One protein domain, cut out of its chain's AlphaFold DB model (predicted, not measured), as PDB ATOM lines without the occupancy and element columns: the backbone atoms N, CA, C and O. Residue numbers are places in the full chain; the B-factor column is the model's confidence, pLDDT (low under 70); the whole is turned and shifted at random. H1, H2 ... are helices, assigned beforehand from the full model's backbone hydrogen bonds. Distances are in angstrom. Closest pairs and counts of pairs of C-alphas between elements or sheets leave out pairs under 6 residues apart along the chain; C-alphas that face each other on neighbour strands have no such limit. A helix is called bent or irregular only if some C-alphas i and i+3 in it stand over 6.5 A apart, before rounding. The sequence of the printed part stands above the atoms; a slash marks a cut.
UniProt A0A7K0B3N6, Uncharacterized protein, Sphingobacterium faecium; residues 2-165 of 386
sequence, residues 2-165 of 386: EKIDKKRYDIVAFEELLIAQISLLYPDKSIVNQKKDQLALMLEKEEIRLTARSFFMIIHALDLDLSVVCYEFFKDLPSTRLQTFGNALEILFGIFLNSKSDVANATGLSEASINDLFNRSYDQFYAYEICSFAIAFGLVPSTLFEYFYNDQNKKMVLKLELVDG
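Overview. This is residues 2 to 165 of the 386 residues of an uncharacterized protein of Sphingobacterium faecium (UniProt A0A7K0B3N6). An elongated body of mostly crossed helices has H2, H3 and H4 side by side at one end, running alternately opposite ways, and a core of H5, H9 and H10 crossing one another in the middle. Beyond the core H7 packs on H9, with H8 turned off it, and H6 lies by itself at the far end; the unnamed stretch 75 to 87 leads out from H5 to H6, and the unnamed tail 150 to 165 runs from H10 back towards the H6 end. The 164 printed residues have ten named helices, H1 to H10 in chain order, and no named strand, and the class is all helix. The whole is compact, with a radius of gyration of the C-alphas of 17.1 A, and its spans of 57 by 28 by 28 A only just make a rod.

Along the chain. H1 is residues 6 to 9, with C-alpha 6 at (-38.891, 42.076, -48.455). H2, residues 11 to 25, and H3, residues 29 to 43, each measure 20.8 A from first to last C-alpha. H4 is residues 52 to 62, 15.6 A, and H5 is residues 66 to 74, 11.7 A. H6 is residues 88 to 97, 13.7 A, with C-alpha 88 at (-10.311, 27.644, -32.722); it is irregular, only just, with C-alphas 92 and 95 lying 6.6 A apart. H7 is residues 100 to 107, H8 residues 111 to 119, H9 residues 127 to 136, 14.4 A, and H10 residues 141 to 149, ending with C-alpha 149 at (-41.398, 32.625, -28.782).

Arrangement. H1 touches no helix; its Tyr 9 is close to but not clearly touching H9, 6.7 A from Tyr 128 between C-alphas. H2 and H3 form a hairpin at a shallow tilt of 22 degrees, closest at the C-alphas of Ser 23 and Val 32, 6.0 A. H3 and H4 form another, also at 22 degrees, closest at the C-alphas of Lys 35 and Leu 62, 6.6 A. H4 touches H10, about perpendicular at 82 degrees, with the C-alphas of Arg 53 and Tyr 149 closest at 6.3 A. H4 and H9 touch only at their ends, closest at the C-alphas of Ala 52 and Ala 127, 3.8 A. H5 touches H10 at a steep tilt of 65 degrees, closest at the C-alphas of Ser 67 and Ser 142, 5.3 A. H6 touches no helix and is apart from H5 and H7. H7 touches H8, closest at the C-alphas of Ala 104 and Glu 111, 5.5 A, and touches H9, closest at those of Thr 107 and Ser 132, 4.9 A. H9 and H10 touch at a steep tilt of 56 degrees, closest at the C-alphas of Ala 134 and Pro 141, 5.1 A. Each O i to N i+4 pair is within hydrogen-bond range in H2, H3, H4, H5, H7, H8, H9 and H10; in H6 it is 4 of 6, and H1 is too short for such a pair.

Size, cuts and confidence. The C-alphas farthest apart are those of Ser 30 and Asn 87, 57.2 A. The printed part has no cut, and the link from H5 to H6, 13 residues, is long. The mean pLDDT of the printed part is 87.1, and it is under 70 in residues 84 to 86, 88 to 96 and 153 to 165.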
ATOM      1  N   GLU A   2     -26.621  40.583 -52.549       81.81
ATOM      2  CA  GLU A   2     -28.014  40.896 -52.875       81.81
ATOM      3  C   GLU A   2     -28.753  41.357 -51.618       81.81
ATOM      4  O   GLU A   2     -28.580  40.796 -50.538       81.81
ATOM      5  N   LYS A   3     -29.541  42.427 -51.743       86.81
ATOM      6  CA  LYS A   3     -30.391  42.890 -50.643       86.81
ATOM      7  C   LYS A   3     -31.617  41.991 -50.566       86.81
ATOM      8  O   LYS A   3     -32.166  41.628 -51.603       86.81
ATOM      9  N   ILE A   4     -32.080  41.702 -49.352       89.94
ATOM     10  CA  ILE A   4     -33.317  40.945 -49.134       89.94
ATOM     11  C   ILE A   4     -34.487  41.672 -49.809       89.94
ATOM     12  O   ILE A   4     -34.815  42.810 -49.453       89.94
ATOM     13  N   ASP A   5     -35.141  40.997 -50.754       91.19
ATOM     14  CA  ASP A   5     -36.413  41.450 -51.307       91.19
ATOM     15  C   ASP A   5     -37.535  41.161 -50.308       91.19
ATOM     16  O   ASP A   5     -38.069  40.056 -50.226       91.19
ATOM     17  N   LYS A   6     -37.891  42.181 -49.525       88.62
ATOM     18  CA  LYS A   6     -38.891  42.076 -48.455       88.62
ATOM     19  C   LYS A   6     -40.273  41.647 -48.951       88.62
ATOM     20  O   LYS A   6     -41.052  41.159 -48.143       88.62
ATOM     21  N   LYS A   7     -40.585  41.832 -50.240       88.75
ATOM     22  CA  LYS A   7     -41.882  41.438 -50.809       88.75
ATOM     23  C   LYS A   7     -42.033  39.925 -50.932       88.75
ATOM     24  O   LYS A   7     -43.147  39.436 -50.897       88.75
ATOM     25  N   ARG A   8     -40.927  39.181 -51.040       89.88
ATOM     26  CA  ARG A   8     -40.964  37.710 -51.111       89.88
ATOM     27  C   ARG A   8     -41.338  37.045 -49.787       89.88
ATOM     28  O   ARG A   8     -41.717  35.885 -49.783       89.88
ATOM     29  N   TYR A   9     -41.211  37.779 -48.685       92.06
ATOM     30  CA  TYR A   9     -41.437  37.287 -47.326       92.06
ATOM     31  C   TYR A   9     -42.617  38.010 -46.668       92.06
ATOM     32  O   TYR A   9     -42.588  38.304 -45.469       92.06
ATOM     33  N   ASP A  10     -43.614  38.373 -47.475       93.31
ATOM     34  CA  ASP A  10     -44.848  38.985 -47.004       93.31
ATOM     35  C   ASP A  10     -45.883  37.931 -46.577       93.31
ATOM     36  O   ASP A  10     -45.636  36.721 -46.594       93.31
ATOM     37  N   ILE A  11     -47.040  38.411 -46.127       95.00
ATOM     38  CA  ILE A  11     -48.120  37.549 -45.646       95.00
ATOM     39  C   ILE A  11     -48.726  36.706 -46.762       95.00
ATOM     40  O   ILE A  11     -49.085  35.562 -46.508       95.00
ATOM     41  N   VAL A  12     -48.819  37.239 -47.979       94.94
ATOM     42  CA  VAL A  12     -49.459  36.542 -49.101       94.94
ATOM     43  C   VAL A  12     -48.627  35.325 -49.486       94.94
ATOM     44  O   VAL A  12     -49.151  34.216 -49.551       94.94
ATOM     45  N   ALA A  13     -47.311  35.503 -49.632       95.00
ATOM     46  CA  ALA A  13     -46.398  34.397 -49.905       95.00
ATOM     47  C   ALA A  13     -46.430  33.336 -48.790       95.00
ATOM     48  O   ALA A  13     -46.360  32.133 -49.054       95.00
ATOM     49  N   PHE A  14     -46.547  33.772 -47.533       96.88
ATOM     50  CA  PHE A  14     -46.639  32.863 -46.393       96.88
ATOM     51  C   PHE A  14     -47.950  32.072 -46.387       96.88
ATOM     52  O   PHE A  14     -47.936  30.857 -46.196       96.88
ATOM     53  N   GLU A  15     -49.076  32.740 -46.633       97.19
ATOM     54  CA  GLU A  15     -50.396  32.121 -46.718       97.19
ATOM     55  C   GLU A  15     -50.448  31.061 -47.823       97.19
ATOM     56  O   GLU A  15     -50.870  29.929 -47.573       97.19
ATOM     57  N   GLU A  16     -49.958  31.392 -49.022       97.06
ATOM     58  CA  GLU A  16     -49.893  30.469 -50.159       97.06
ATOM     59  C   GLU A  16     -49.091  29.204 -49.820       97.06
ATOM     60  O   GLU A  16     -49.543  28.083 -50.088       97.06
ATOM     61  N   LEU A  17     -47.936  29.366 -49.165       97.44
ATOM     62  CA  LEU A  17     -47.101  28.248 -48.732       97.44
ATOM     63  C   LEU A  17     -47.814  27.370 -47.699       97.44
ATOM     64  O   LEU A  17     -47.814  26.143 -47.827       97.44
ATOM     65  N   LEU A  18     -48.446  27.969 -46.687       97.69
ATOM     66  CA  LEU A  18     -49.156  27.208 -45.659       97.69
ATOM     67  C   LEU A  18     -50.370  26.473 -46.232       97.69
ATOM     68  O   LEU A  18     -50.604  25.319 -45.877       97.69
ATOM     69  N   ILE A  19     -51.111  27.085 -47.157       97.81
ATOM     70  CA  ILE A  19     -52.224  26.438 -47.862       97.81
ATOM     71  C   ILE A  19     -51.747  25.189 -48.610       97.81
ATOM     72  O   ILE A  19     -52.419  24.149 -48.556       97.81
ATOM     73  N   ALA A  20     -50.599  25.271 -49.288       97.50
ATOM     74  CA  ALA A  20     -50.003  24.133 -49.976       97.50
ATOM     75  C   ALA A  20     -49.598  23.026 -48.987       97.50
ATOM     76  O   ALA A  20     -49.963  21.867 -49.188       97.50
ATOM     77  N   GLN A  21     -48.937  23.383 -47.880       96.62
ATOM     78  CA  GLN A  21     -48.511  22.439 -46.838       96.62
ATOM     79  C   GLN A  21     -49.695  21.749 -46.143       96.62
ATOM     80  O   GLN A  21     -49.702  20.529 -45.992       96.62
ATOM     81  N   ILE A  22     -50.745  22.496 -45.785       97.31
ATOM     82  CA  ILE A  22     -51.980  21.939 -45.207       97.31
ATOM     83  C   ILE A  22     -52.619  20.949 -46.189       97.31
ATOM     84  O   ILE A  22     -53.016  19.854 -45.798       97.31
ATOM     85  N   SER A  23     -52.705  21.311 -47.471       96.75
ATOM     86  CA  SER A  23     -53.317  20.446 -48.488       96.75
ATOM     87  C   SER A  23     -52.512  19.162 -48.729       96.75
ATOM     88  O   SER A  23     -53.089  18.151 -49.122       96.75
ATOM     89  N   LEU A  24     -51.196  19.194 -48.495       96.00
ATOM     90  CA  LEU A  24     -50.308  18.039 -48.615       96.00
ATOM     91  C   LEU A  24     -50.395  17.104 -47.399       96.00
ATOM     92  O   LEU A  24     -50.417  15.886 -47.562       96.00
ATOM     93  N   LEU A  25     -50.431  17.664 -46.187       95.81
ATOM     94  CA  LEU A  25     -50.389  16.895 -44.939       95.81
ATOM     95  C   LEU A  25     -51.733  16.256 -44.571       95.81
ATOM     96  O   LEU A  25     -51.755  15.188 -43.958       95.81
ATOM     97  N   TYR A  26     -52.852  16.887 -44.938       94.75
ATOM     98  CA  TYR A  26     -54.187  16.437 -44.549       94.75
ATOM     99  C   TYR A  26     -54.972  15.910 -45.763       94.75
ATOM    100  O   TYR A  26     -55.360  16.692 -46.629       94.75
ATOM    101  N   PRO A  27     -55.276  14.598 -45.830       93.19
ATOM    102  CA  PRO A  27     -56.020  14.024 -46.955       93.19
ATOM    103  C   PRO A  27     -57.519  14.366 -46.931       93.19
ATOM    104  O   PRO A  27     -58.187  14.313 -47.965       93.19
ATOM    105  N   ASP A  28     -58.068  14.705 -45.761       97.19
ATOM    106  CA  ASP A  28     -59.481  15.049 -45.599       97.19
ATOM    107  C   ASP A  28     -59.736  16.531 -45.918       97.19
ATOM    108  O   ASP A  28     -59.259  17.434 -45.225       97.19
ATOM    109  N   LYS A  29     -60.569  16.779 -46.936       96.62
ATOM    110  CA  LYS A  29     -60.983  18.124 -47.361       96.62
ATOM    111  C   LYS A  29     -61.664  18.924 -46.250       96.62
ATOM    112  O   LYS A  29     -61.518  20.143 -46.227       96.62
ATOM    113  N   SER A  30     -62.397  18.272 -45.347       97.25
ATOM    114  CA  SER A  30     -63.050  18.957 -44.227       97.25
ATOM    115  C   SER A  30     -62.015  19.549 -43.271       97.25
ATOM    116  O   SER A  30     -62.138  20.705 -42.870       97.25
ATOM    117  N   ILE A  31     -60.963  18.783 -42.956       95.81
ATOM    118  CA  ILE A  31     -59.860  19.229 -42.095       95.81
ATOM    119  C   ILE A  31     -59.064  20.339 -42.788       95.81
ATOM    120  O   ILE A  31     -58.750  21.351 -42.164       95.81
ATOM    121  N   VAL A  32     -58.789  20.185 -44.089       97.00
ATOM    122  CA  VAL A  32     -58.100  21.209 -44.890       97.00
ATOM    123  C   VAL A  32     -58.860  22.536 -44.857       97.00
ATOM    124  O   VAL A  32     -58.254  23.567 -44.581       97.00
ATOM    125  N   ASN A  33     -60.174  22.526 -45.092       97.19
ATOM    126  CA  ASN A  33     -60.985  23.745 -45.064       97.19
ATOM    127  C   ASN A  33     -60.995  24.383 -43.670       97.19
ATOM    128  O   ASN A  33     -60.731  25.573 -43.550       97.19
ATOM    129  N   GLN A  34     -61.173  23.585 -42.611       97.75
ATOM    130  CA  GLN A  34     -61.128  24.087 -41.235       97.75
ATOM    131  C   GLN A  34     -59.787  24.767 -40.906       97.75
ATOM    132  O   GLN A  34     -59.763  25.827 -40.281       97.75
ATOM    133  N   LYS A  35     -58.663  24.173 -41.324       97.25
ATOM    134  CA  LYS A  35     -57.321  24.737 -41.112       97.25
ATOM    135  C   LYS A  35     -57.087  26.001 -41.944       97.25
ATOM    136  O   LYS A  35     -56.433  26.918 -41.457       97.25
ATOM    137  N   LYS A  36     -57.641  26.083 -43.159       97.56
ATOM    138  CA  LYS A  36     -57.613  27.303 -43.987       97.56
ATOM    139  C   LYS A  36     -58.409  28.441 -43.355       97.56
ATOM    140  O   LYS A  36     -57.895  29.549 -43.265       97.56
ATOM    141  N   ASP A  37     -59.606  28.155 -42.850       97.31
ATOM    142  CA  ASP A  37     -60.429  29.147 -42.152       97.31
ATOM    143  C   ASP A  37     -59.728  29.644 -40.877       97.31
ATOM    144  O   ASP A  37     -59.703  30.841 -40.588       97.31
ATOM    145  N   GLN A  38     -59.087  28.729 -40.138       97.00
ATOM    146  CA  GLN A  38     -58.261  29.074 -38.981       97.00
ATOM    147  C   GLN A  38     -57.079  29.975 -39.373       97.00
ATOM    148  O   GLN A  38     -56.822  30.962 -38.685       97.00
ATOM    149  N   LEU A  39     -56.371  29.656 -40.462       97.06
ATOM    150  CA  LEU A  39     -55.259  30.457 -40.976       97.06
ATOM    151  C   LEU A  39     -55.713  31.875 -41.348       97.06
ATOM    152  O   LEU A  39     -55.110  32.838 -40.875       97.06
ATOM    153  N   ALA A  40     -56.796  32.005 -42.119       96.31
ATOM    154  CA  ALA A  40     -57.339  33.299 -42.531       96.31
ATOM    155  C   ALA A  40     -57.674  34.189 -41.322       96.31
ATOM    156  O   ALA A  40     -57.287  35.355 -41.278       96.31
ATOM    157  N   LEU A  41     -58.300  33.618 -40.286       96.06
ATOM    158  CA  LEU A  41     -58.636  34.335 -39.050       96.06
ATOM    159  C   LEU A  41     -57.399  34.776 -38.247       96.06
ATOM    160  O   LEU A  41     -57.436  35.787 -37.543       96.06
ATOM    161  N   MET A  42     -56.303  34.013 -38.303       95.25
ATOM    162  CA  MET A  42     -55.050  34.398 -37.646       95.25
ATOM    163  C   MET A  42     -54.316  35.500 -38.415       95.25
ATOM    164  O   MET A  42     -53.757  36.394 -37.783       95.25
ATOM    165  N   LEU A  43     -54.349  35.458 -39.749       94.88
ATOM    166  CA  LEU A  43     -53.712  36.454 -40.612       94.88
ATOM    167  C   LEU A  43     -54.465  37.783 -40.668       94.88
ATOM    168  O   LEU A  43     -53.828  38.817 -40.829       94.88
ATOM    169  N   GLU A  44     -55.784  37.792 -40.452       93.06
ATOM    170  CA  GLU A  44     -56.593  39.022 -40.410       93.06
ATOM    171  C   GLU A  44     -56.092  40.038 -39.363       93.06
ATOM    172  O   GLU A  44     -56.307  41.242 -39.488       93.06
ATOM    173  N   LYS A  45     -55.401  39.557 -38.322       86.56
ATOM    174  CA  LYS A  45     -54.856  40.390 -37.243       86.56
ATOM    175  C   LYS A  45     -53.477  40.969 -37.546       86.56
ATOM    176  O   LYS A  45     -53.029  41.838 -36.801       86.56
ATOM    177  N   GLU A  46     -52.799  40.478 -38.577       85.12
ATOM    178  CA  GLU A  46     -51.449  40.909 -38.910       85.12
ATOM    179  C   GLU A  46     -51.460  42.078 -39.903       85.12
ATOM    180  O   GLU A  46     -52.291  42.173 -40.804       85.12
ATOM    181  N   GLU A  47     -50.505  42.993 -39.736       79.38
ATOM    182  CA  GLU A  47     -50.246  44.056 -40.710       79.38
ATOM    183  C   GLU A  47     -49.605  43.487 -41.986       79.38
ATOM    184  O   GLU A  47     -49.241  42.329 -42.040       79.38
ATOM    185  N   ILE A  48     -49.336  44.310 -43.005       79.44
ATOM    186  CA  ILE A  48     -48.726  43.896 -44.293       79.44
ATOM    187  C   ILE A  48     -47.432  43.053 -44.138       79.44
ATOM    188  O   ILE A  48     -47.038  42.336 -45.059       79.44
ATOM    189  N   ARG A  49     -46.734  43.145 -42.997       86.44
ATOM    190  CA  ARG A  49     -45.477  42.435 -42.742       86.44
ATOM    191  C   ARG A  49     -45.649  41.339 -41.705       86.44
ATOM    192  O   ARG A  49     -46.098  41.594 -40.596       86.44
ATOM    193  N   LEU A  50     -45.139  40.162 -42.044       93.50
ATOM    194  CA  LEU A  50     -45.172  38.991 -41.186       93.50
ATOM    195  C   LEU A  50     -44.201  39.125 -40.004       93.50
ATOM    196  O   LEU A  50     -42.972  39.067 -40.160       93.50
ATOM    197  N   THR A  51     -44.757  39.300 -38.808       94.88
ATOM    198  CA  THR A  51     -43.972  39.295 -37.572       94.88
ATOM    199  C   THR A  51     -43.469  37.882 -37.263       94.88
ATOM    200  O   THR A  51     -44.114  36.876 -37.563       94.88
ATOM    201  N   ALA A  52     -42.289  37.785 -36.655       95.31
ATOM    202  CA  ALA A  52     -41.676  36.511 -36.292       95.31
ATOM    203  C   ALA A  52     -42.504  35.754 -35.241       95.31
ATOM    204  O   ALA A  52     -42.603  34.527 -35.290       95.31
ATOM    205  N   ARG A  53     -43.158  36.493 -34.336       94.62
ATOM    206  CA  ARG A  53     -44.091  35.932 -33.358       94.62
ATOM    207  C   ARG A  53     -45.281  35.276 -34.044       94.62
ATOM    208  O   ARG A  53     -45.596  34.129 -33.739       94.62
ATOM    209  N   SER A  54     -45.932  35.975 -34.967       95.19
ATOM    210  CA  SER A  54     -47.124  35.445 -35.625       95.19
ATOM    211  C   SER A  54     -46.791  34.321 -36.590       95.19
ATOM    212  O   SER A  54     -47.497  33.319 -36.583       95.19
ATOM    213  N   PHE A  55     -45.657  34.395 -37.295       96.75
ATOM    214  CA  PHE A  55     -45.103  33.262 -38.040       96.75
ATOM    215  C   PHE A  55     -45.024  31.998 -37.167       96.75
ATOM    216  O   PHE A  55     -45.613  30.971 -37.505       96.75
ATOM    217  N   PHE A  56     -44.375  32.089 -36.002       96.44
ATOM    218  CA  PHE A  56     -44.230  30.961 -35.080       96.44
ATOM    219  C   PHE A  56     -45.578  30.464 -34.534       96.44
ATOM    220  O   PHE A  56     -45.863  29.265 -34.559       96.44
ATOM    221  N   MET A  57     -46.431  31.380 -34.069       95.50
ATOM    222  CA  MET A  57     -47.723  31.040 -33.468       95.50
ATOM    223  C   MET A  57     -48.683  30.393 -34.470       95.50
ATOM    224  O   MET A  57     -49.393  29.463 -34.100       95.50
ATOM    225  N   ILE A  58     -48.705  30.864 -35.720       97.00
ATOM    226  CA  ILE A  58     -49.548  30.306 -36.786       97.00
ATOM    227  C   ILE A  58     -49.112  28.877 -37.108       97.00
ATOM    228  O   ILE A  58     -49.948  27.976 -37.111       97.00
ATOM    229  N   ILE A  59     -47.811  28.647 -37.304       97.50
ATOM    230  CA  ILE A  59     -47.267  27.313 -37.597       97.50
ATOM    231  C   ILE A  59     -47.618  26.329 -36.477       97.50
ATOM    232  O   ILE A  59     -48.150  25.250 -36.742       97.50
ATOM    233  N   HIS A  60     -47.418  26.734 -35.222       95.56
ATOM    234  CA  HIS A  60     -47.744  25.895 -34.073       95.56
ATOM    235  C   HIS A  60     -49.259  25.674 -33.914       95.56
ATOM    236  O   HIS A  60     -49.695  24.582 -33.559       95.56
ATOM    237  N   ALA A  61     -50.097  26.684 -34.168       95.88
ATOM    238  CA  ALA A  61     -51.554  26.550 -34.075       95.88
ATOM    239  C   ALA A  61     -52.138  25.633 -35.166       95.88
ATOM    240  O   ALA A  61     -53.184  25.007 -34.967       95.88
ATOM    241  N   LEU A  62     -51.464  25.548 -36.312       96.25
ATOM    242  CA  LEU A  62     -51.832  24.673 -37.419       96.25
ATOM    243  C   LEU A  62     -51.258  23.257 -37.289       96.25
ATOM    244  O   LEU A  62     -51.703  22.387 -38.041       96.25
ATOM    245  N   ASP A  63     -50.404  23.004 -36.292       95.56
ATOM    246  CA  ASP A  63     -49.707  21.729 -36.066       95.56
ATOM    247  C   ASP A  63     -48.813  21.347 -37.262       95.56
ATOM    248  O   ASP A  63     -48.867  20.238 -37.788       95.56
ATOM    249  N   LEU A  64     -48.050  22.329 -37.759       95.81
ATOM    250  CA  LEU A  64     -47.091  22.160 -38.853       95.81
ATOM    251  C   LEU A  64     -45.658  22.086 -38.309       95.81
ATOM    252  O   LEU A  64     -45.337  22.679 -37.278       95.81
ATOM    253  N   ASP A  65     -44.775  21.394 -39.032       95.69
ATOM    254  CA  ASP A  65     -43.354  21.326 -38.684       95.69
ATOM    255  C   ASP A  65     -42.663  22.666 -38.983       95.69
ATOM    256  O   ASP A  65     -42.498  23.068 -40.139       95.69
ATOM    257  N   LEU A  66     -42.237  23.355 -37.922       96.38
ATOM    258  CA  LEU A  66     -41.560  24.648 -38.008       96.38
ATOM    259  C   LEU A  66     -40.277  24.594 -38.845       96.38
ATOM    260  O   LEU A  66     -39.988  25.543 -39.568       96.38
ATOM    261  N   SER A  67     -39.512  23.506 -38.772       95.25
ATOM    262  CA  SER A  67     -38.253  23.372 -39.512       95.25
ATOM    263  C   SER A  67     -38.508  23.252 -41.011       95.25
ATOM    264  O   SER A  67     -37.826  23.912 -41.795       95.25
ATOM    265  N   VAL A  68     -39.529  22.483 -41.401       95.38
ATOM    266  CA  VAL A  68     -39.945  22.342 -42.807       95.38
ATOM    267  C   VAL A  68     -40.451  23.674 -43.358       95.38
ATOM    268  O   VAL A  68     -40.033  24.092 -44.437       95.38
ATOM    269  N   VAL A  69     -41.303  24.377 -42.604       97.19
ATOM    270  CA  VAL A  69     -41.833  25.679 -43.035       97.19
ATOM    271  C   VAL A  69     -40.716  26.718 -43.147       97.19
ATOM    272  O   VAL A  69     -40.659  27.431 -44.146       97.19
ATOM    273  N   CYS A  70     -39.798  26.787 -42.177       96.12
ATOM    274  CA  CYS A  70     -38.633  27.670 -42.258       96.12
ATOM    275  C   CYS A  70     -37.777  27.374 -43.495       96.12
ATOM    276  O   CYS A  70     -37.363  28.306 -44.178       96.12
ATOM    277  N   TYR A  71     -37.505  26.097 -43.777       94.56
ATOM    278  CA  TYR A  71     -36.704  25.704 -44.932       94.56
ATOM    279  C   TYR A  71     -37.363  26.142 -46.242       94.56
ATOM    280  O   TYR A  71     -36.741  26.847 -47.030       94.56
ATOM    281  N   GLU A  72     -38.634  25.798 -46.454       95.69
ATOM    282  CA  GLU A  72     -39.320  26.112 -47.709       95.69
ATOM    283  C   GLU A  72     -39.572  27.609 -47.896       95.69
ATOM    284  O   GLU A  72     -39.404  28.126 -49.000       95.69
ATOM    285  N   PHE A  73     -39.953  28.317 -46.829       96.69
ATOM    286  CA  PHE A  73     -40.289  29.736 -46.917       96.69
ATOM    287  C   PHE A  73     -39.051  30.630 -47.056       96.69
ATOM    288  O   PHE A  73     -39.128  31.678 -47.689       96.69
ATOM    289  N   PHE A  74     -37.900  30.220 -46.509       95.81
ATOM    290  CA  PHE A  74     -36.668  31.018 -46.516       95.81
ATOM    291  C   PHE A  74     -35.532  30.436 -47.371       95.81
ATOM    292  O   PHE A  74     -34.397  30.899 -47.260       95.81
ATOM    293  N   LYS A  75     -35.799  29.457 -48.247       93.19
ATOM    294  CA  LYS A  75     -34.764  28.828 -49.093       93.19
ATOM    295  C   LYS A  75     -33.991  29.803 -49.983       93.19
ATOM    296  O   LYS A  75     -32.798  29.621 -50.188       93.19
ATOM    297  N   ASP A  76     -34.652  30.860 -50.450       93.44
ATOM    298  CA  ASP A  76     -34.067  31.871 -51.341       93.44
ATOM    299  C   ASP A  76     -33.558  33.112 -50.582       93.44
ATOM    300  O   ASP A  76     -33.378  34.189 -51.163       93.44
ATOM    301  N   LEU A  77     -33.376  33.014 -49.260       93.12
ATOM    302  CA  LEU A  77     -32.909  34.133 -48.450       93.12
ATOM    303  C   LEU A  77     -31.416  34.376 -48.727       93.12
ATOM    304  O   LEU A  77     -30.618  33.452 -48.561       93.12
ATOM    305  N   PRO A  78     -30.990  35.604 -49.101       91.12
ATOM    306  CA  PRO A  78     -29.598  35.912 -49.438       91.12
ATOM    307  C   PRO A  78     -28.721  36.057 -48.179       91.12
ATOM    308  O   PRO A  78     -27.921  36.985 -48.061       91.12
ATOM    309  N   SER A  79     -28.894  35.157 -47.213       89.44
ATOM    310  CA  SER A  79     -28.127  35.102 -45.978       89.44
ATOM    311  C   SER A  79     -27.058  34.020 -46.084       89.44
ATOM    312  O   SER A  79     -27.302  32.903 -46.537       89.44
ATOM    313  N   THR A  80     -25.849  34.343 -45.653       91.19
ATOM    314  CA  THR A  80     -24.714  33.429 -45.629       91.19
ATOM    315  C   THR A  80     -24.173  33.325 -44.215       91.19
ATOM    316  O   THR A  80     -24.281  34.249 -43.415       91.19
ATOM    317  N   ARG A  81     -23.577  32.177 -43.891       87.69
ATOM    318  CA  ARG A  81     -22.914  31.989 -42.601       87.69
ATOM    319  C   ARG A  81     -21.750  32.974 -42.472       87.69
ATOM    320  O   ARG A  81     -20.945  33.094 -43.398       87.69
ATOM    321  N   LEU A  82     -21.650  33.626 -41.316       85.12
ATOM    322  CA  LEU A  82     -20.523  34.477 -40.949       85.12
ATOM    323  C   LEU A  82     -19.229  33.675 -41.084       85.12
ATOM    324  O   LEU A  82     -19.071  32.610 -40.480       85.12
ATOM    325  N   GLN A  83     -18.314  34.175 -41.908       76.81
ATOM    326  CA  GLN A  83     -17.002  33.567 -42.070       76.81
ATOM    327  C   GLN A  83     -16.135  33.971 -40.880       76.81
ATOM    328  O   GLN A  83     -15.587  35.067 -40.840       76.81
ATOM    329  N   THR A  84     -16.014  33.089 -39.893       66.12
ATOM    330  CA  THR A  84     -15.006  33.234 -38.842       66.12
ATOM    331  C   THR A  84     -13.679  32.704 -39.372       66.12
ATOM    332  O   THR A  84     -13.511  31.496 -39.538       66.12
ATOM    333  N   PHE A  85     -12.744  33.602 -39.668       61.16
ATOM    334  CA  PHE A  85     -11.360  33.240 -39.969       61.16
ATOM    335  C   PHE A  85     -10.556  33.199 -38.673       61.16
ATOM    336  O   PHE A  85     -10.709  34.094 -37.843       61.16
ATOM    337  N   GLY A  86      -9.692  32.195 -38.509       63.25
ATOM    338  CA  GLY A  86      -8.772  32.159 -37.375       63.25
ATOM    339  C   GLY A  86      -8.566  30.792 -36.738       63.25
ATOM    340  O   GLY A  86      -9.033  29.765 -37.232       63.25
ATOM    341  N   ASN A  87      -7.832  30.781 -35.629       74.06
ATOM    342  CA  ASN A  87      -7.677  29.594 -34.787       74.06
ATOM    343  C   ASN A  87      -8.988  29.260 -34.035       74.06
ATOM    344  O   ASN A  87      -9.904  30.073 -33.973       74.06
ATOM    345  N   ALA A  88      -9.088  28.081 -33.413       68.62
ATOM    346  CA  ALA A  88     -10.311  27.644 -32.722       68.62
ATOM    347  C   ALA A  88     -10.832  28.632 -31.650       68.62
ATOM    348  O   ALA A  88     -12.036  28.693 -31.406       68.62
ATOM    349  N   LEU A  89      -9.954  29.430 -31.024       65.38
ATOM    350  CA  LEU A  89     -10.361  30.486 -30.090       65.38
ATOM    351  C   LEU A  89     -10.948  31.697 -30.826       65.38
ATOM    352  O   LEU A  89     -11.954  32.241 -30.388       65.38
ATOM    353  N   GLU A  90     -10.365  32.105 -31.948       65.62
ATOM    354  CA  GLU A  90     -10.924  33.156 -32.807       65.62
ATOM    355  C   GLU A  90     -12.251  32.731 -33.434       65.62
ATOM    356  O   GLU A  90     -13.127  33.567 -33.589       65.62
ATOM    357  N   ILE A  91     -12.464  31.444 -33.714       65.56
ATOM    358  CA  ILE A  91     -13.774  30.925 -34.137       65.56
ATOM    359  C   ILE A  91     -14.770  30.993 -32.964       65.56
ATOM    360  O   ILE A  91     -15.898  31.456 -33.141       65.56
ATOM    361  N   LEU A  92     -14.343  30.612 -31.749       60.72
ATOM    362  CA  LEU A  92     -15.163  30.672 -30.528       60.72
ATOM    363  C   LEU A  92     -15.638  32.093 -30.215       60.72
ATOM    364  O   LEU A  92     -16.814  32.312 -29.923       60.72
ATOM    365  N   PHE A  93     -14.718  33.054 -30.252       64.12
ATOM    366  CA  PHE A  93     -15.015  34.447 -29.936       64.12
ATOM    367  C   PHE A  93     -15.479  35.241 -31.153       64.12
ATOM    368  O   PHE A  93     -16.152  36.251 -30.982       64.12
ATOM    369  N   GLY A  94     -15.188  34.775 -32.366       63.72
ATOM    370  CA  GLY A  94     -15.498  35.448 -33.625       63.72
ATOM    371  C   GLY A  94     -16.977  35.750 -33.752       63.72
ATOM    372  O   GLY A  94     -17.327  36.874 -34.079       63.72
ATOM    373  N   ILE A  95     -17.842  34.812 -33.344       64.25
ATOM    374  CA  ILE A  95     -19.300  35.001 -33.250       64.25
ATOM    375  C   ILE A  95     -19.666  36.295 -32.501       64.25
ATOM    376  O   ILE A  95     -20.540  37.035 -32.946       64.25
ATOM    377  N   PHE A  96     -18.968  36.590 -31.403       66.50
ATOM    378  CA  PHE A  96     -19.209  37.748 -30.538       66.50
ATOM    379  C   PHE A  96     -18.388  38.990 -30.917       66.50
ATOM    380  O   PHE A  96     -18.688  40.082 -30.440       66.50
ATOM    381  N   LEU A  97     -17.350  38.826 -31.742       70.88
ATOM    382  CA  LEU A  97     -16.404  39.878 -32.126       70.88
ATOM    383  C   LEU A  97     -16.607  40.390 -33.562       70.88
ATOM    384  O   LEU A  97     -15.860  41.263 -34.000       70.88
ATOM    385  N   ASN A  98     -17.607  39.881 -34.287       79.31
ATOM    386  CA  ASN A  98     -17.941  40.356 -35.630       79.31
ATOM    387  C   ASN A  98     -18.315  41.842 -35.625       79.31
ATOM    388  O   ASN A  98     -19.057  42.316 -34.757       79.31
ATOM    389  N   SER A  99     -17.854  42.579 -36.639       86.44
ATOM    390  CA  SER A  99     -18.301  43.954 -36.830       86.44
ATOM    391  C   SER A  99     -19.758  43.980 -37.306       86.44
ATOM    392  O   SER A  99     -20.265  43.024 -37.897       86.44
ATOM    393  N   LYS A 100     -20.454  45.102 -37.092       87.06
ATOM    394  CA  LYS A 100     -21.823  45.279 -37.612       87.06
ATOM    395  C   LYS A 100     -21.886  45.146 -39.135       87.06
ATOM    396  O   LYS A 100     -22.883  44.644 -39.640       87.06
ATOM    397  N   SER A 101     -20.819  45.542 -39.830       90.12
ATOM    398  CA  SER A 101     -20.670  45.374 -41.277       90.12
ATOM    399  C   SER A 101     -20.624  43.896 -41.666       90.12
ATOM    400  O   SER A 101     -21.328  43.483 -42.583       90.12
ATOM    401  N   ASP A 102     -19.886  43.066 -40.925       90.12
ATOM    402  CA  ASP A 102     -19.812  41.624 -41.199       90.12
ATOM    403  C   ASP A 102     -21.173  40.954 -41.004       90.12
ATOM    404  O   ASP A 102     -21.605  40.167 -41.847       90.12
ATOM    405  N   VAL A 103     -21.890  41.323 -39.936       89.88
ATOM    406  CA  VAL A 103     -23.257  40.840 -39.682       89.88
ATOM    407  C   VAL A 103     -24.226  41.341 -40.754       89.88
ATOM    408  O   VAL A 103     -25.047  40.564 -41.232       89.88
ATOM    409  N   ALA A 104     -24.128  42.604 -41.175       91.94
ATOM    410  CA  ALA A 104     -24.936  43.172 -42.256       91.94
ATOM    411  C   ALA A 104     -24.723  42.424 -43.572       91.94
ATOM    412  O   ALA A 104     -25.687  42.038 -44.231       91.94
ATOM    413  N   ASN A 105     -23.462  42.150 -43.907       91.56
ATOM    414  CA  ASN A 105     -23.103  41.352 -45.066       91.56
ATOM    415  C   ASN A 105     -23.710  39.954 -44.933       91.56
ATOM    416  O   ASN A 105     -24.581  39.610 -45.717       91.56
ATOM    417  N   ALA A 106     -23.363  39.192 -43.896       91.88
ATOM    418  CA  ALA A 106     -23.831  37.816 -43.716       91.88
ATOM    419  C   ALA A 106     -25.362  37.674 -43.684       91.88
ATOM    420  O   ALA A 106     -25.916  36.751 -44.271       91.88
ATOM    421  N   THR A 107     -26.074  38.589 -43.031       92.44
ATOM    422  CA  THR A 107     -27.541  38.525 -42.951       92.44
ATOM    423  C   THR A 107     -28.232  39.039 -44.215       92.44
ATOM    424  O   THR A 107     -29.353  38.622 -44.488       92.44
ATOM    425  N   GLY A 108     -27.600  39.931 -44.986       92.62
ATOM    426  CA  GLY A 108     -28.250  40.694 -46.058       92.62
ATOM    427  C   GLY A 108     -29.081  41.885 -45.551       92.62
ATOM    428  O   GLY A 108     -29.798  42.525 -46.330       92.62
ATOM    429  N   LEU A 109     -29.003  42.197 -44.250       92.81
ATOM    430  CA  LEU A 109     -29.665  43.338 -43.615       92.81
ATOM    431  C   LEU A 109     -28.783  44.588 -43.671       92.81
ATOM    432  O   LEU A 109     -27.562  44.519 -43.734       92.81
ATOM    433  N   SER A 110     -29.399  45.770 -43.607       92.88
ATOM    434  CA  SER A 110     -28.629  47.011 -43.458       92.88
ATOM    435  C   SER A 110     -28.139  47.183 -42.018       92.88
ATOM    436  O   SER A 110     -28.841  46.804 -41.080       92.88
ATOM    437  N   GLU A 111     -26.991  47.835 -41.813       91.31
ATOM    438  CA  GLU A 111     -26.505  48.153 -40.461       91.31
ATOM    439  C   GLU A 111     -27.521  48.970 -39.648       91.31
ATOM    440  O   GLU A 111     -27.666  48.766 -38.445       91.31
ATOM    441  N   ALA A 112     -28.267  49.867 -40.304       91.12
ATOM    442  CA  ALA A 112     -29.345  50.619 -39.672       91.12
ATOM    443  C   ALA A 112     -30.467  49.693 -39.177       91.12
ATOM    444  O   ALA A 112     -30.931  49.855 -38.054       91.12
ATOM    445  N   SER A 113     -30.854  48.692 -39.978       89.50
ATOM    446  CA  SER A 113     -31.835  47.675 -39.578       89.50
ATOM    447  C   SER A 113     -31.331  46.832 -38.414       89.50
ATOM    448  O   SER A 113     -32.097  46.555 -37.505       89.50
ATOM    449  N   ILE A 114     -30.047  46.473 -38.403       90.00
ATOM    450  CA  ILE A 114     -29.436  45.732 -37.293       90.00
ATOM    451  C   ILE A 114     -29.435  46.572 -36.011       90.00
ATOM    452  O   ILE A 114     -29.813  46.080 -34.952       90.00
ATOM    453  N   ASN A 115     -29.047  47.848 -36.091       88.25
ATOM    454  CA  ASN A 115     -29.070  48.759 -34.943       88.25
ATOM    455  C   ASN A 115     -30.478  48.918 -34.372       88.25
ATOM    456  O   ASN A 115     -30.665  48.895 -33.161       88.25
ATOM    457  N   ASP A 116     -31.455  49.083 -35.251       89.25
ATOM    458  CA  ASP A 116     -32.859  49.175 -34.888       89.25
ATOM    459  C   ASP A 116     -33.346  47.869 -34.240       89.25
ATOM    460  O   ASP A 116     -33.959  47.903 -33.181       89.25
ATOM    461  N   LEU A 117     -32.955  46.709 -34.775       88.44
ATOM    462  CA  LEU A 117     -33.290  45.397 -34.218       88.44
ATOM    463  C   LEU A 117     -32.771  45.210 -32.786       88.44
ATOM    464  O   LEU A 117     -33.509  44.729 -31.933       88.44
ATOM    465  N   PHE A 118     -31.554  45.666 -32.479       84.56
ATOM    466  CA  PHE A 118     -31.023  45.634 -31.109       84.56
ATOM    467  C   PHE A 118     -31.745  46.574 -30.130       84.56
ATOM    468  O   PHE A 118     -31.643  46.379 -28.921       84.56
ATOM    469  N   ASN A 119     -32.466  47.577 -30.637       87.19
ATOM    470  CA  ASN A 119     -33.223  48.532 -29.825       87.19
ATOM    471  C   ASN A 119     -34.720  48.188 -29.725       87.19
ATOM    472  O   ASN A 119     -35.426  48.774 -28.903       87.19
ATOM    473  N   ARG A 120     -35.218  47.265 -30.554       86.69
ATOM    474  CA  ARG A 120     -36.620  46.831 -30.574       86.69
ATOM    475  C   ARG A 120     -36.897  45.762 -29.523       86.69
ATOM    476  O   ARG A 120     -36.030  44.972 -29.155       86.69
ATOM    477  N   SER A 121     -38.151  45.686 -29.082       84.44
ATOM    478  CA  SER A 121     -38.629  44.515 -28.342       84.44
ATOM    479  C   SER A 121     -38.671  43.297 -29.265       84.44
ATOM    480  O   SER A 121     -39.051  43.430 -30.428       84.44
ATOM    481  N   TYR A 122     -38.391  42.105 -28.737       81.75
ATOM    482  CA  TYR A 122     -38.403  40.856 -29.513       81.75
ATOM    483  C   TYR A 122     -39.752  40.548 -30.192       81.75
ATOM    484  O   TYR A 122     -39.798  39.827 -31.186       81.75
ATOM    485  N   ASP A 123     -40.853  41.122 -29.702       82.81
ATOM    486  CA  ASP A 123     -42.182  41.020 -30.317       82.81
ATOM    487  C   ASP A 123     -42.295  41.735 -31.678       82.81
ATOM    488  O   ASP A 123     -43.251  41.510 -32.411       82.81
ATOM    489  N   GLN A 124     -41.332  42.592 -32.030       87.62
ATOM    490  CA  GLN A 124     -41.360  43.432 -33.236       87.62
ATOM    491  C   GLN A 124     -40.419  42.945 -34.345       87.62
ATOM    492  O   GLN A 124     -40.232  43.641 -35.346       87.62
ATOM    493  N   PHE A 125     -39.778  41.790 -34.169       93.44
ATOM    494  CA  PHE A 125     -38.917  41.222 -35.201       93.44
ATOM    495  C   PHE A 125     -39.755  40.682 -36.354       93.44
ATOM    496  O   PHE A 125     -40.803  40.073 -36.133       93.44
ATOM    497  N   TYR A 126     -39.290  40.871 -37.588       95.00
ATOM    498  CA  TYR A 126     -39.888  40.197 -38.738       95.00
ATOM    499  C   TYR A 126     -39.328  38.780 -38.878       95.00
ATOM    500  O   TYR A 126     -38.182  38.510 -38.516       95.00
ATOM    501  N   ALA A 127     -40.123  37.866 -39.438       95.81
ATOM    502  CA  ALA A 127     -39.734  36.458 -39.553       95.81
ATOM    503  C   ALA A 127     -38.434  36.267 -40.364       95.81
ATOM    504  O   ALA A 127     -37.551  35.510 -39.954       95.81
ATOM    505  N   TYR A 128     -38.268  37.024 -41.457       95.75
ATOM    506  CA  TYR A 128     -37.050  36.982 -42.274       95.75
ATOM    507  C   TYR A 128     -35.809  37.457 -41.503       95.75
ATOM    508  O   TYR A 128     -34.723  36.948 -41.746       95.75
ATOM    509  N   GLU A 129     -35.952  38.391 -40.556       95.19
ATOM    510  CA  GLU A 129     -34.820  38.896 -39.773       95.19
ATOM    511  C   GLU A 129     -34.291  37.792 -38.861       95.19
ATOM    512  O   GLU A 129     -33.106  37.475 -38.907       95.19
ATOM    513  N   ILE A 130     -35.176  37.129 -38.112       94.94
ATOM    514  CA  ILE A 130     -34.803  35.995 -37.258       94.94
ATOM    515  C   ILE A 130     -34.150  34.881 -38.079       94.94
ATOM    516  O   ILE A 130     -33.103  34.365 -37.687       94.94
ATOM    517  N   CYS A 131     -34.706  34.553 -39.246       95.31
ATOM    518  CA  CYS A 131     -34.126  33.532 -40.112       95.31
ATOM    519  C   CYS A 131     -32.735  33.930 -40.639       95.31
ATOM    520  O   CYS A 131     -31.801  33.129 -40.562       95.31
ATOM    521  N   SER A 132     -32.561  35.172 -41.106       94.56
ATOM    522  CA  SER A 132     -31.263  35.688 -41.557       94.56
ATOM    523  C   SER A 132     -30.208  35.618 -40.460       94.56
ATOM    524  O   SER A 132     -29.075  35.215 -40.717       94.56
ATOM    525  N   PHE A 133     -30.579  35.979 -39.229       92.56
ATOM    526  CA  PHE A 133     -29.702  35.880 -38.067       92.56
ATOM    527  C   PHE A 133     -29.332  34.425 -37.770       92.56
ATOM    528  O   PHE A 133     -28.150  34.120 -37.627       92.56
ATOM    529  N   ALA A 134     -30.305  33.513 -37.733       92.12
ATOM    530  CA  ALA A 134     -30.026  32.099 -37.508       92.12
ATOM    531  C   ALA A 134     -29.020  31.554 -38.538       92.12
ATOM    532  O   ALA A 134     -27.990  31.006 -38.150       92.12
ATOM    533  N   ILE A 135     -29.244  31.813 -39.830       91.12
ATOM    534  CA  ILE A 135     -28.344  31.386 -40.913       91.12
ATOM    535  C   ILE A 135     -26.951  32.010 -40.759       91.12
ATOM    536  O   ILE A 135     -25.945  31.299 -40.838       91.12
ATOM    537  N   ALA A 136     -26.875  33.318 -40.493       91.19
ATOM    538  CA  ALA A 136     -25.610  34.023 -40.308       91.19
ATOM    539  C   ALA A 136     -24.782  33.429 -39.162       91.19
ATOM    540  O   ALA A 136     -23.571  33.257 -39.296       91.19
ATOM    541  N   PHE A 137     -25.430  33.032 -38.069       86.31
ATOM    542  CA  PHE A 137     -24.773  32.417 -36.918       86.31
ATOM    543  C   PHE A 137     -24.592  30.895 -37.030       86.31
ATOM    544  O   PHE A 137     -24.040  30.278 -36.121       86.31
ATOM    545  N   GLY A 138     -24.996  30.280 -38.146       86.44
ATOM    546  CA  GLY A 138     -24.900  28.832 -38.342       86.44
ATOM    547  C   GLY A 138     -25.857  28.034 -37.452       86.44
ATOM    548  O   GLY A 138     -25.550  26.905 -37.079       86.44
ATOM    549  N   LEU A 139     -26.991  28.628 -37.090       87.69
ATOM    550  CA  LEU A 139     -28.073  28.006 -36.340       87.69
ATOM    551  C   LEU A 139     -29.187  27.561 -37.284       87.69
ATOM    552  O   LEU A 139     -29.460  28.198 -38.302       87.69
ATOM    553  N   VAL A 140     -29.886  26.497 -36.896       90.25
ATOM    554  CA  VAL A 140     -31.142  26.122 -37.550       90.25
ATOM    555  C   VAL A 140     -32.184  27.213 -37.248       90.25
ATOM    556  O   VAL A 140     -32.349  27.558 -36.073       90.25
ATOM    557  N   PRO A 141     -32.895  27.765 -38.252       93.56
ATOM    558  CA  PRO A 141     -33.870  28.834 -38.032       93.56
ATOM    559  C   PRO A 141     -34.925  28.520 -36.969       93.56
ATOM    560  O   PRO A 141     -35.190  29.367 -36.116       93.56
ATOM    561  N   SER A 142     -35.467  27.296 -36.965       93.81
ATOM    562  CA  SER A 142     -36.472  26.854 -35.987       93.81
ATOM    563  C   SER A 142     -35.992  27.007 -34.541       93.81
ATOM    564  O   SER A 142     -36.747  27.503 -33.707       93.81
ATOM    565  N   THR A 143     -34.715  26.724 -34.256       91.44
ATOM    566  CA  THR A 143     -34.113  26.893 -32.923       91.44
ATOM    567  C   THR A 143     -34.237  28.324 -32.406       91.44
ATOM    568  O   THR A 143     -34.497  28.539 -31.222       91.44
ATOM    569  N   LEU A 144     -34.044  29.320 -33.275       91.38
ATOM    570  CA  LEU A 144     -34.082  30.719 -32.857       91.38
ATOM    571  C   LEU A 144     -35.524  31.201 -32.639       91.38
ATOM    572  O   LEU A 144     -35.784  31.934 -31.686       91.38
ATOM    573  N   PHE A 145     -36.474  30.734 -33.456       94.00
ATOM    574  CA  PHE A 145     -37.902  30.975 -33.226       94.00
ATOM    575  C   PHE A 145     -38.387  30.353 -31.912       94.00
ATOM    576  O   PHE A 145     -39.045  31.030 -31.123       94.00
ATOM    577  N   GLU A 146     -38.023  29.099 -31.638       92.75
ATOM    578  CA  GLU A 146     -38.350  28.442 -30.371       92.75
ATOM    579  C   GLU A 146     -37.746  29.184 -29.179       92.75
ATOM    580  O   GLU A 146     -38.420  29.382 -28.173       92.75
ATOM    581  N   TYR A 147     -36.497  29.638 -29.296       90.38
ATOM    582  CA  TYR A 147     -35.842  30.398 -28.238       90.38
ATOM    583  C   TYR A 147     -36.585  31.698 -27.895       90.38
ATOM    584  O   TYR A 147     -36.743  32.017 -26.717       90.38
ATOM    585  N   PHE A 148     -37.051  32.442 -28.902       89.44
ATOM    586  CA  PHE A 148     -37.722  33.724 -28.676       89.44
ATOM    587  C   PHE A 148     -39.198  33.597 -28.283       89.44
ATOM    588  O   PHE A 148     -39.667  34.395 -27.473       89.44
ATOM    589  N   TYR A 149     -39.931  32.630 -28.844       92.25
ATOM    590  CA  TYR A 149     -41.398  32.625 -28.782       92.25
ATOM    591  C   TYR A 149     -42.007  31.394 -28.103       92.25
ATOM    592  O   TYR A 149     -43.212  31.379 -27.850       92.25
ATOM    593  N   ASN A 150     -41.217  30.374 -27.751       90.44
ATOM    594  CA  ASN A 150     -41.739  29.247 -26.985       90.44
ATOM    595  C   ASN A 150     -41.783  29.574 -25.483       90.44
ATOM    596  O   ASN A 150     -40.804  29.417 -24.749       90.44
ATOM    597  N   ASP A 151     -42.963  29.972 -25.002       81.00
ATOM    598  CA  ASP A 151     -43.207  30.304 -23.592       81.00
ATOM    599  C   ASP A 151     -42.902  29.157 -22.614       81.00
ATOM    600  O   ASP A 151     -42.560  29.407 -21.452       81.00
ATOM    601  N   GLN A 152     -42.990  27.898 -23.059       73.56
ATOM    602  CA  GLN A 152     -42.678  26.736 -22.217       73.56
ATOM    603  C   GLN A 152     -41.170  26.600 -21.960       73.56
ATOM    604  O   GLN A 152     -40.753  25.983 -20.977       73.56
ATOM    605  N   ASN A 153     -40.353  27.245 -22.795       58.91
ATOM    606  CA  ASN A 153     -38.904  27.117 -22.838       58.91
ATOM    607  C   ASN A 153     -38.163  28.362 -22.331       58.91
ATOM    608  O   ASN A 153     -37.004  28.556 -22.682       58.91
ATOM    609  N   LYS A 154     -38.738  29.150 -21.405       56.03
ATOM    610  CA  LYS A 154     -38.078  30.314 -20.748       56.03
ATOM    611  C   LYS A 154     -36.727  30.025 -20.055       56.03
ATOM    612  O   LYS A 154     -36.142  30.913 -19.441       56.03
ATOM    613  N   LYS A 155     -36.228  28.787 -20.116       54.94
ATOM    614  CA  LYS A 155     -34.917  28.336 -19.626       54.94
ATOM    615  C   LYS A 155     -34.031  27.714 -20.713       54.94
ATOM    616  O   LYS A 155     -33.037  27.077 -20.368       54.94
ATOM    617  N   MET A 156     -34.373  27.835 -21.996       59.75
ATOM    618  CA  MET A 156     -33.483  27.378 -23.059       59.75
ATOM    619  C   MET A 156     -32.212  28.221 -23.033       59.75
ATOM    620  O   MET A 156     -32.240  29.432 -23.216       59.75
ATOM    621  N   VAL A 157     -31.087  27.568 -22.771       65.75
ATOM    622  CA  VAL A 157     -29.766  28.155 -22.973       65.75
ATOM    623  C   VAL A 157     -29.365  27.795 -24.393       65.75
ATOM    624  O   VAL A 157     -29.218  26.610 -24.698       65.75
ATOM    625  N   LEU A 158     -29.200  28.799 -25.257       66.00
ATOM    626  CA  LEU A 158     -28.625  28.587 -26.583       66.00
ATOM    627  C   LEU A 158     -27.191  28.094 -26.408       66.00
ATOM    628  O   LEU A 158     -26.283  28.854 -26.064       66.00
ATOM    629  N   LYS A 159     -26.993  26.794 -26.611       62.94
ATOM    630  CA  LYS A 159     -25.666  26.203 -26.646       62.94
ATOM    631  C   LYS A 159     -25.129  26.371 -28.063       62.94
ATOM    632  O   LYS A 159     -25.484  25.613 -28.957       62.94
ATOM    633  N   LEU A 160     -24.300  27.391 -28.255       60.66
ATOM    634  CA  LEU A 160     -23.555  27.575 -29.493       60.66
ATOM    635  C   LEU A 160     -22.448  26.517 -29.530       60.66
ATOM    636  O   LEU A 160     -21.466  26.608 -28.795       60.66
ATOM    637  N   GLU A 161     -22.645  25.469 -30.324       54.75
ATOM    638  CA  GLU A 161     -21.607  24.474 -30.576       54.75
ATOM    639  C   GLU A 161     -20.784  24.916 -31.789       54.75
ATOM    640  O   GLU A 161     -21.326  25.193 -32.859       54.75
ATOM    641  N   LEU A 162     -19.463  25.012 -31.615       50.84
ATOM    642  CA  LEU A 162     -18.555  25.258 -32.729       50.84
ATOM    643  C   LEU A 162     -18.499  24.002 -33.591       50.84
ATOM    644  O   LEU A 162     -17.890  23.002 -33.211       50.84
ATOM    645  N   VAL A 163     -19.149  24.052 -34.747       50.31
ATOM    646  CA  VAL A 163     -18.997  23.023 -35.773       50.31
ATOM    647  C   VAL A 163     -17.838  23.439 -36.674       50.31
ATOM    648  O   VAL A 163     -18.020  24.251 -37.587       50.31
ATOM    649  N   ASP A 164     -16.653  22.899 -36.389       40.34
ATOM    650  CA  ASP A 164     -15.492  22.957 -37.277       40.34
ATOM    651  C   ASP A 164     -15.724  21.988 -38.446       40.34
ATOM    652  O   ASP A 164     -15.748  20.770 -38.268       40.34
ATOM    653  N   GLY A 165     -15.932  22.518 -39.653       43.19
ATOM    654  CA  GLY A 165     -16.173  21.684 -40.830       43.19
ATOM    655  C   GLY A 165     -16.397  22.477 -42.109       43.19
ATOM    656  O   GLY A 165     -17.518  22.590 -42.592       43.19
TER     657      GLY A 165